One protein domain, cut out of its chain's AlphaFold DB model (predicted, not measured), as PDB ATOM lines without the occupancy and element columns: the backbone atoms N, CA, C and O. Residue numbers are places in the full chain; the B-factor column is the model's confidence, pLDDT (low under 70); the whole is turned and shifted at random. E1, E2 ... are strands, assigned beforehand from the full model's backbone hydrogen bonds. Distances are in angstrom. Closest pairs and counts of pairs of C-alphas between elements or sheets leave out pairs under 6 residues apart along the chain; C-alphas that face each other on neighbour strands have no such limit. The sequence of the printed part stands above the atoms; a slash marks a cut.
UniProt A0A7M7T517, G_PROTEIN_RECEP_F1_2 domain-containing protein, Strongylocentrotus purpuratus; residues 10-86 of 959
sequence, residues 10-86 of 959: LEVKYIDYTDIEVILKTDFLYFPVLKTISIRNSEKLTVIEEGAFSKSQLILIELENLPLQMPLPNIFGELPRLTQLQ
ATOM      1  N   LEU A  10      32.088  15.816  17.481       39.88
ATOM      2  CA  LEU A  10      32.912  16.453  18.506       39.88
ATOM      3  C   LEU A  10      32.964  17.963  18.224       39.88
ATOM      4  O   LEU A  10      33.877  18.452  17.561       39.88
ATOM      5  N   GLU A  11      31.946  18.697  18.680       48.81
ATOM      6  CA  GLU A  11      31.913  20.168  18.625       48.81
ATOM      7  C   GLU A  11      32.598  20.747  19.881       48.81
ATOM      8  O   GLU A  11      31.951  21.135  20.850       48.81
ATOM      9  N   VAL A  12      33.939  20.769  19.867       53.06
ATOM     10  CA  VAL A  12      34.812  21.205  20.981       53.06
ATOM     11  C   VAL A  12      34.782  22.732  21.139       53.06
ATOM     12  O   VAL A  12      35.697  23.447  20.742       53.06
ATOM     13  N   LYS A  13      33.672  23.244  21.669       57.50
ATOM     14  CA  LYS A  13      33.333  24.675  21.673       57.50
ATOM     15  C   LYS A  13      34.149  25.521  22.664       57.50
ATOM     16  O   LYS A  13      34.250  26.732  22.476       57.50
ATOM     17  N   TYR A  14      34.694  24.906  23.714       61.84
ATOM     18  CA  TYR A  14      35.306  25.582  24.862       61.84
ATOM     19  C   TYR A  14      36.439  24.728  25.455       61.84
ATOM     20  O   TYR A  14      36.323  23.505  25.512       61.84
ATOM     21  N   ILE A  15      37.530  25.376  25.863       66.56
ATOM     22  CA  ILE A  15      38.721  24.814  26.509       66.56
ATOM     23  C   ILE A  15      39.124  25.824  27.592       66.56
ATOM     24  O   ILE A  15      39.416  26.975  27.278       66.56
ATOM     25  N   ASP A  16      39.116  25.436  28.864       66.38
ATOM     26  CA  ASP A  16      39.352  26.356  29.986       66.38
ATOM     27  C   ASP A  16      39.998  25.619  31.164       66.38
ATOM     28  O   ASP A  16      39.768  24.421  31.333       66.38
ATOM     29  N   TYR A  17      40.839  26.313  31.934       58.94
ATOM     30  CA  TYR A  17      41.632  25.756  33.045       58.94
ATOM     31  C   TYR A  17      42.383  24.449  32.706       58.94
ATOM     32  O   TYR A  17      42.470  23.529  33.523       58.94
ATOM     33  N   THR A  18      42.925  24.331  31.487       67.56
ATOM     34  CA  THR A  18      43.504  23.065  31.006       67.56
ATOM     35  C   THR A  18      45.015  22.946  31.190       67.56
ATOM     36  O   THR A  18      45.773  23.901  31.032       67.56
ATOM     37  N   ASP A  19      45.468  21.710  31.424       66.12
ATOM     38  CA  ASP A  19      46.883  21.329  31.561       66.12
ATOM     39  C   ASP A  19      47.645  21.257  30.212       66.12
ATOM     40  O   ASP A  19      48.656  20.561  30.102       66.12
ATOM     41  N   ILE A  20      47.143  21.926  29.166       73.00
ATOM     42  CA  ILE A  20      47.709  21.900  27.810       73.00
ATOM     43  C   ILE A  20      48.965  22.775  27.774       73.00
ATOM     44  O   ILE A  20      48.901  23.978  27.993       73.00
ATOM     45  N   GLU A  21      50.113  22.167  27.470       75.69
ATOM     46  CA  GLU A  21      51.412  22.856  27.407       75.69
ATOM     47  C   GLU A  21      51.672  23.491  26.021       75.69
ATOM     48  O   GLU A  21      52.225  24.590  25.923       75.69
ATOM     49  N   VAL A  22      51.252  22.809  24.944       77.69
ATOM     50  CA  VAL A  22      51.496  23.186  23.539       77.69
ATOM     51  C   VAL A  22      50.285  22.833  22.669       77.69
ATOM     52  O   VAL A  22      49.677  21.781  22.867       77.69
ATOM     53  N   ILE A  23      49.979  23.673  21.675       80.00
ATOM     54  CA  ILE A  23      49.007  23.394  20.601       80.00
ATOM     55  C   ILE A  23      49.746  23.161  19.279       80.00
ATOM     56  O   ILE A  23      50.515  24.022  18.844       80.00
ATOM     57  N   LEU A  24      49.492  22.023  18.627       78.75
ATOM     58  CA  LEU A  24      50.174  21.603  17.400       78.75
ATOM     59  C   LEU A  24      49.338  21.873  16.144       78.75
ATOM     60  O   LEU A  24      48.106  21.849  16.149       78.75
ATOM     61  N   LYS A  25      50.016  22.024  15.006       74.56
ATOM     62  CA  LYS A  25      49.399  22.237  13.687       74.56
ATOM     63  C   LYS A  25      48.505  21.085  13.229       74.56
ATOM     64  O   LYS A  25      47.601  21.274  12.418       74.56
ATOM     65  N   THR A  26      48.753  19.882  13.738       69.81
ATOM     66  CA  THR A  26      47.942  18.693  13.460       69.81
ATOM     67  C   THR A  26      46.600  18.679  14.174       69.81
ATOM     68  O   THR A  26      45.704  17.963  13.730       69.81
ATOM     69  N   ASP A  27      46.437  19.444  15.253       68.44
ATOM     70  CA  ASP A  27      45.365  19.185  16.215       68.44
ATOM     71  C   ASP A  27      43.992  19.578  15.661       68.44
ATOM     72  O   ASP A  27      43.021  18.854  15.859       68.44
ATOM     73  N   PHE A  28      43.915  20.644  14.856       70.12
ATOM     74  CA  PHE A  28      42.667  21.091  14.216       70.12
ATOM     75  C   PHE A  28      42.458  20.552  12.793       70.12
ATOM     76  O   PHE A  28      41.336  20.600  12.281       70.12
ATOM     77  N   LEU A  29      43.486  19.959  12.170       63.19
ATOM     78  CA  LEU A  29      43.411  19.381  10.817       63.19
ATOM     79  C   LEU A  29      42.384  18.239  10.690       63.19
ATOM     80  O   LEU A  29      41.912  17.956   9.590       63.19
ATOM     81  N   TYR A  30      42.010  17.604  11.806       56.75
ATOM     82  CA  TYR A  30      41.057  16.489  11.850       56.75
ATOM     83  C   TYR A  30      39.625  16.881  12.263       56.75
ATOM     84  O   TYR A  30      38.748  16.016  12.259       56.75
ATOM     85  N   PHE A  31      39.347  18.161  12.552       64.62
ATOM     86  CA  PHE A  31      38.028  18.639  13.003       64.62
ATOM     87  C   PHE A  31      37.350  19.597  11.995       64.62
ATOM     88  O   PHE A  31      37.076  20.752  12.320       64.62
ATOM     89  N   PRO A  32      36.990  19.146  10.773       64.56
ATOM     90  CA  PRO A  32      36.432  20.005   9.715       64.56
ATOM     91  C   PRO A  32      35.024  20.563  10.004       64.56
ATOM     92  O   PRO A  32      34.476  21.302   9.188       64.56
ATOM     93  N   VAL A  33      34.416  20.189  11.135       68.06
ATOM     94  CA  VAL A  33      33.105  20.675  11.604       68.06
ATOM     95  C   VAL A  33      33.256  21.804  12.640       68.06
ATOM     96  O   VAL A  33      32.281  22.491  12.935       68.06
ATOM     97  N   LEU A  34      34.462  22.023  13.180       72.12
ATOM     98  CA  LEU A  34      34.708  22.983  14.255       72.12
ATOM     99  C   LEU A  34      34.538  24.430  13.760       72.12
ATOM    100  O   LEU A  34      35.246  24.880  12.857       72.12
ATOM    101  N   LYS A  35      33.593  25.155  14.372       78.88
ATOM    102  CA  LYS A  35      33.245  26.555  14.050       78.88
ATOM    103  C   LYS A  35      33.704  27.565  15.098       78.88
ATOM    104  O   LYS A  35      33.787  28.752  14.805       78.88
ATOM    105  N   THR A  36      33.956  27.125  16.320       80.44
ATOM    106  CA  THR A  36      34.290  27.999  17.441       80.44
ATOM    107  C   THR A  36      35.340  27.307  18.275       80.44
ATOM    108  O   THR A  36      35.190  26.123  18.567       80.44
ATOM    109  N   ILE A  37      36.364  28.056  18.663       83.75
ATOM    110  CA  ILE A  37      37.289  27.659  19.711       83.75
ATOM    111  C   ILE A  37      37.485  28.836  20.664       83.75
ATOM    112  O   ILE A  37      37.742  29.958  20.230       83.75
ATOM    113  N   SER A  38      37.335  28.563  21.954       84.00
ATOM    114  CA  SER A  38      37.660  29.466  23.056       84.00
ATOM    115  C   SER A  38      38.652  28.738  23.943       84.00
ATOM    116  O   SER A  38      38.311  27.665  24.438       84.00
ATOM    117  N   ILE A  39      39.848  29.293  24.123       85.88
ATOM    118  CA  ILE A  39      40.895  28.758  24.997       85.88
ATOM    119  C   ILE A  39      41.180  29.791  26.080       85.88
ATOM    120  O   ILE A  39      41.639  30.893  25.770       85.88
ATOM    121  N   ARG A  40      40.887  29.451  27.336       85.38
ATOM    122  CA  ARG A  40      40.982  30.381  28.467       85.38
ATOM    123  C   ARG A  40      41.791  29.809  29.634       85.38
ATOM    124  O   ARG A  40      41.962  28.591  29.737       85.38
ATOM    125  N   ASN A  41      42.338  30.704  30.462       84.75
ATOM    126  CA  ASN A  41      42.929  30.454  31.793       84.75
ATOM    127  C   ASN A  41      43.873  29.236  31.901       84.75
ATOM    128  O   ASN A  41      43.965  28.587  32.942       84.75
ATOM    129  N   SER A  42      44.561  28.882  30.815       82.31
ATOM    130  CA  SER A  42      45.364  27.661  30.737       82.31
ATOM    131  C   SER A  42      46.830  28.009  31.003       82.31
ATOM    132  O   SER A  42      47.612  28.211  30.078       82.31
ATOM    133  N   GLU A  43      47.195  28.093  32.289       82.31
ATOM    134  CA  GLU A  43      48.491  28.585  32.809       82.31
ATOM    135  C   GLU A  43      49.746  27.855  32.287       82.31
ATOM    136  O   GLU A  43      50.869  28.306  32.506       82.31
ATOM    137  N   LYS A  44      49.583  26.713  31.612       79.00
ATOM    138  CA  LYS A  44      50.679  25.936  31.013       79.00
ATOM    139  C   LYS A  44      50.842  26.175  29.511       79.00
ATOM    140  O   LYS A  44      51.896  25.839  28.968       79.00
ATOM    141  N   LEU A  45      49.849  26.776  28.850       81.06
ATOM    142  CA  LEU A  45      49.832  26.962  27.402       81.06
ATOM    143  C   LEU A  45      50.763  28.107  27.004       81.06
ATOM    144  O   LEU A  45      50.383  29.275  26.990       81.06
ATOM    145  N   THR A  46      52.000  27.742  26.683       77.75
ATOM    146  CA  THR A  46      53.087  28.687  26.390       77.75
ATOM    147  C   THR A  46      53.392  28.801  24.899       77.75
ATOM    148  O   THR A  46      53.870  29.845  24.453       77.75
ATOM    149  N   VAL A  47      53.091  27.761  24.110       79.75
ATOM    150  CA  VAL A  47      53.425  27.691  22.678       79.75
ATOM    151  C   VAL A  47      52.228  27.235  21.839       79.75
ATOM    152  O   VAL A  47      51.583  26.226  22.127       79.75
ATOM    153  N   ILE A  48      51.979  27.951  20.743       83.75
ATOM    154  CA  ILE A  48      51.057  27.563  19.669       83.75
ATOM    155  C   ILE A  48      51.883  27.477  18.378       83.75
ATOM    156  O   ILE A  48      52.591  28.427  18.041       83.75
ATOM    157  N   GLU A  49      51.835  26.349  17.665       80.75
ATOM    158  CA  GLU A  49      52.636  26.140  16.449       80.75
ATOM    159  C   GLU A  49      52.244  27.057  15.273       80.75
ATOM    160  O   GLU A  49      51.096  27.480  15.112       80.75
ATOM    161  N   GLU A  50      53.207  27.328  14.385       82.06
ATOM    162  CA  GLU A  50      52.989  28.173  13.209       82.06
ATOM    163  C   GLU A  50      51.915  27.589  12.274       82.06
ATOM    164  O   GLU A  50      52.016  26.475  11.750       82.06
ATOM    165  N   GLY A  51      50.884  28.385  12.005       79.75
ATOM    166  CA  GLY A  51      49.710  27.999  11.241       79.75
ATOM    167  C   GLY A  51      48.805  26.987  11.943       79.75
ATOM    168  O   GLY A  51      48.118  26.264  11.224       79.75
ATOM    169  N   ALA A  52      48.791  26.913  13.282       80.25
ATOM    170  CA  ALA A  52      47.915  26.012  14.042       80.25
ATOM    171  C   ALA A  52      46.441  26.069  13.601       80.25
ATOM    172  O   ALA A  52      45.807  25.031  13.429       80.25
ATOM    173  N   PHE A  53      45.914  27.269  13.342       83.00
ATOM    174  CA  PHE A  53      44.519  27.465  12.924       83.00
ATOM    175  C   PHE A  53      44.328  27.500  11.395       83.00
ATOM    176  O   PHE A  53      43.207  27.672  10.910       83.00
ATOM    177  N   SER A  54      45.406  27.337  10.619       83.31
ATOM    178  CA  SER A  54      45.411  27.481   9.157       83.31
ATOM    179  C   SER A  54      44.483  26.481   8.461       83.31
ATOM    180  O   SER A  54      44.480  25.290   8.770       83.31
ATOM    181  N   LYS A  55      43.709  26.974   7.488       79.06
ATOM    182  CA  LYS A  55      42.721  26.244   6.667       79.06
ATOM    183  C   LYS A  55      41.551  25.626   7.450       79.06
ATOM    184  O   LYS A  55      40.741  24.895   6.874       79.06
ATOM    185  N   SER A  56      41.415  25.948   8.738       78.62
ATOM    186  CA  SER A  56      40.260  25.561   9.552       78.62
ATOM    187  C   SER A  56      38.959  26.226   9.066       78.62
ATOM    188  O   SER A  56      38.964  27.176   8.282       78.62
ATOM    189  N   GLN A  57      37.816  25.708   9.521       80.50
ATOM    190  CA  GLN A  57      36.482  26.253   9.224       80.50
ATOM    191  C   GLN A  57      35.937  27.125  10.371       80.50
ATOM    192  O   GLN A  57      34.724  27.321  10.483       80.50
ATOM    193  N   LEU A  58      36.841  27.635  11.215       83.44
ATOM    194  CA  LEU A  58      36.527  28.454  12.381       83.44
ATOM    195  C   LEU A  58      35.882  29.785  11.971       83.44
ATOM    196  O   LEU A  58      36.256  30.397  10.975       83.44
ATOM    197  N   ILE A  59      34.907  30.203  12.774       86.75
ATOM    198  CA  ILE A  59      34.096  31.424  12.674       86.75
ATOM    199  C   ILE A  59      34.418  32.361  13.849       86.75
ATOM    200  O   ILE A  59      34.446  33.577  13.670       86.75
ATOM    201  N   LEU A  60      34.736  31.791  15.018       87.75
ATOM    202  CA  LEU A  60      35.269  32.484  16.193       87.75
ATOM    203  C   LEU A  60      36.537  31.773  16.697       87.75
ATOM    204  O   LEU A  60      36.508  30.561  16.929       87.75
ATOM    205  N   ILE A  61      37.610  32.541  16.893       88.81
ATOM    206  CA  ILE A  61      38.779  32.175  17.705       88.81
ATOM    207  C   ILE A  61      38.836  33.133  18.891       88.81
ATOM    208  O   ILE A  61      38.827  34.350  18.709       88.81
ATOM    209  N   GLU A  62      38.924  32.583  20.094       89.94
ATOM    210  CA  GLU A  62      39.045  33.326  21.342       89.94
ATOM    211  C   GLU A  62      40.176  32.727  22.188       89.94
ATOM    212  O   GLU A  62      40.215  31.520  22.423       89.94
ATOM    213  N   LEU A  63      41.123  33.572  22.593       89.88
ATOM    214  CA  LEU A  63      42.302  33.238  23.388       89.88
ATOM    215  C   LEU A  63      42.370  34.240  24.550       89.88
ATOM    216  O   LEU A  63      42.637  35.418  24.322       89.88
ATOM    217  N   GLU A  64      42.097  33.803  25.779       91.00
ATOM    218  CA  GLU A  64      42.062  34.689  26.954       91.00
ATOM    219  C   GLU A  64      42.983  34.194  28.073       91.00
ATOM    220  O   GLU A  64      42.932  33.029  28.463       91.00
ATOM    221  N   ASN A  65      43.769  35.108  28.653       89.81
ATOM    222  CA  ASN A  65      44.568  34.844  29.857       89.81
ATOM    223  C   ASN A  65      45.521  33.640  29.681       89.81
ATOM    224  O   ASN A  65      45.521  32.694  30.472       89.81
ATOM    225  N   LEU A  66      46.301  33.662  28.593       87.94
ATOM    226  CA  LEU A  66      47.263  32.616  28.231       87.94
ATOM    227  C   LEU A  66      48.705  33.157  28.310       87.94
ATOM    228  O   LEU A  66      48.979  34.224  27.753       87.94
ATOM    229  N   PRO A  67      49.658  32.442  28.936       85.69
ATOM    230  CA  PRO A  67      51.053  32.874  29.061       85.69
ATOM    231  C   PRO A  67      51.865  32.586  27.783       85.69
ATOM    232  O   PRO A  67      52.901  31.922  27.816       85.69
ATOM    233  N   LEU A  68      51.382  33.077  26.637       80.75
ATOM    234  CA  LEU A  68      51.996  32.842  25.329       80.75
ATOM    235  C   LEU A  68      53.391  33.475  25.243       80.75
ATOM    236  O   LEU A  68      53.590  34.644  25.577       80.75
ATOM    237  N   GLN A  69      54.364  32.709  24.752       72.50
ATOM    238  CA  GLN A  69      55.730  33.189  24.587       72.50
ATOM    239  C   GLN A  69      55.846  34.115  23.363       72.50
ATOM    240  O   GLN A  69      55.477  33.747  22.248       72.50
ATOM    241  N   MET A  70      56.387  35.319  23.571       69.94
ATOM    242  CA  MET A  70      56.578  36.321  22.518       69.94
ATOM    243  C   MET A  70      57.926  36.165  21.781       69.94
ATOM    244  O   MET A  70      58.922  35.790  22.406       69.94
ATOM    245  N   PRO A  71      58.001  36.518  20.480       65.62
ATOM    246  CA  PRO A  71      56.892  36.947  19.625       65.62
ATOM    247  C   PRO A  71      56.006  35.773  19.188       65.62
ATOM    248  O   PRO A  71      56.510  34.683  18.918       65.62
ATOM    249  N   LEU A  72      54.698  36.016  19.052       69.75
ATOM    250  CA  LEU A  72      53.784  35.028  18.480       69.75
ATOM    251  C   LEU A  72      54.251  34.624  17.064       69.75
ATOM    252  O   LEU A  72      54.453  35.509  16.223       69.75
ATOM    253  N   PRO A  73      54.389  33.318  16.760       64.81
ATOM    254  CA  PRO A  73      54.608  32.862  15.394       64.81
ATOM    255  C   PRO A  73      53.354  33.108  14.542       64.81
ATOM    256  O   PRO A  73      52.304  33.521  15.043       64.81
ATOM    257  N   ASN A  74      53.429  32.835  13.236       75.69
ATOM    258  CA  ASN A  74      52.304  33.042  12.323       75.69
ATOM    259  C   ASN A  74      51.211  31.963  12.478       75.69
ATOM    260  O   ASN A  74      50.983  31.144  11.590       75.69
ATOM    261  N   ILE A  75      50.553  31.912  13.640       76.00
ATOM    262  CA  ILE A  75      49.511  30.930  13.996       76.00
ATOM    263  C   ILE A  75      48.252  31.050  13.113       76.00
ATOM    264  O   ILE A  75      47.511  30.075  12.953       76.00
ATOM    265  N   PHE A  76      48.061  32.217  12.486       74.25
ATOM    266  CA  PHE A  76      46.957  32.559  11.590       74.25
ATOM    267  C   PHE A  76      47.386  32.480  10.114       74.25
ATOM    268  O   PHE A  76      47.880  33.439   9.519       74.25
ATOM    269  N   GLY A  77      47.187  31.308   9.510       76.81
ATOM    270  CA  GLY A  77      47.199  31.172   8.050       76.81
ATOM    271  C   GLY A  77      45.838  31.503   7.429       76.81
ATOM    272  O   GLY A  77      44.987  32.109   8.073       76.81
ATOM    273  N   GLU A  78      45.616  31.025   6.205       81.50
ATOM    274  CA  GLU A  78      44.342  31.109   5.473       81.50
ATOM    275  C   GLU A  78      43.133  30.728   6.358       81.50
ATOM    276  O   GLU A  78      43.022  29.578   6.791       81.50
ATOM    277  N   LEU A  79      42.214  31.665   6.612       84.19
ATOM    278  CA  LEU A  79      41.097  31.509   7.561       84.19
ATOM    279  C   LEU A  79      39.743  31.911   6.925       84.19
ATOM    280  O   LEU A  79      39.120  32.896   7.330       84.19
ATOM    281  N   PRO A  80      39.240  31.142   5.935       81.69
ATOM    282  CA  PRO A  80      38.201  31.568   4.979       81.69
ATOM    283  C   PRO A  80      36.780  31.737   5.549       81.69
ATOM    284  O   PRO A  80      35.853  32.044   4.802       81.69
ATOM    285  N   ARG A  81      36.566  31.476   6.844       85.06
ATOM    286  CA  ARG A  81      35.261  31.626   7.519       85.06
ATOM    287  C   ARG A  81      35.314  32.408   8.825       85.06
ATOM    288  O   ARG A  81      34.265  32.616   9.433       85.06
ATOM    289  N   LEU A  82      36.500  32.844   9.243       87.25
ATOM    290  CA  LEU A  82      36.683  33.521  10.517       87.25
ATOM    291  C   LEU A  82      36.041  34.909  10.433       87.25
ATOM    292  O   LEU A  82      36.372  35.686   9.538       87.25
ATOM    293  N   THR A  83      35.102  35.198  11.335       89.12
ATOM    294  CA  THR A  83      34.434  36.506  11.447       89.12
ATOM    295  C   THR A  83      34.755  37.198  12.765       89.12
ATOM    296  O   THR A  83      34.596  38.412  12.858       89.12
ATOM    297  N   GLN A  84      35.220  36.464  13.778       91.50
ATOM    298  CA  GLN A  84      35.629  37.026  15.061       91.50
ATOM    299  C   GLN A  84      36.973  36.451  15.521       91.50
ATOM    300  O   GLN A  84      37.135  35.233  15.612       91.50
ATOM    301  N   LEU A  85      37.917  37.332  15.847       91.94
ATOM    302  CA  LEU A  85      39.150  36.996  16.562       91.94
ATOM    303  C   LEU A  85      39.198  37.793  17.864       91.94
ATOM    304  O   LEU A  85      38.988  39.005  17.854       91.94
ATOM    305  N   GLN A  86      39.497  37.122  18.969       93.62
ATOM    306  CA  GLN A  86      39.713  37.742  20.270       93.62
ATOM    307  C   GLN A  86      40.987  37.159  20.887       93.62
ATOM    308  O   GLN A  86      41.101  35.943  21.020       93.62
TER     309      GLN A  86
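Overview. This is residues 10 to 86 of the 959 residues of the protein "G_PROTEIN_RECEP_F1_2 domain-containing protein" of Strongylocentrotus purpuratus (UniProt A0A7M7T517). With little regular structure, the chain winds in stacked turns, a short solenoid, with a small parallel sheet, E1, E2, E3 in that order, as one wall. Long unnamed links, residues 41 to 59 and 65 to 83, loop out from this wall and come back, and residues 10 to 35 add a further turn beside E1. The printed part has 77 residues, no named helix and three strands, 13 residues in all, class all strand. It is compact, with a radius of gyration of the C-alphas of 11.6 A and spans of 28 by 24 by 21 A.

Along the chain. E1, residues 36 to 40, is 13.1 A long and begins at C-alpha 36 (34.290, 27.999, 17.441). E2, residues 60 to 64, is 12.9 A long. E3, residues 84 to 86, ends at C-alpha 86 (39.713, 37.742, 20.270).

Arrangement. Inner strand E2 is parallel to E1 at 1 degrees, with N 39 and O 62 2.8 A apart, within hydrogen-bond range. E2 and E3 are parallel at 7 degrees, with N 63 and O 86 within range at 2.8 A. Edge strands E1 and E3 are apart. Residues 15 to 16 pair in parallel with residues 39 to 40 of E1.

Size, cuts and confidence. The C-alphas farthest apart, of Leu 10 and Pro 71, are 31.6 A apart. The printed part has no cut, and both links are long. Mean pLDDT of the printed part is 76.8, and 21 residues, among them 10 to 19, are under 70.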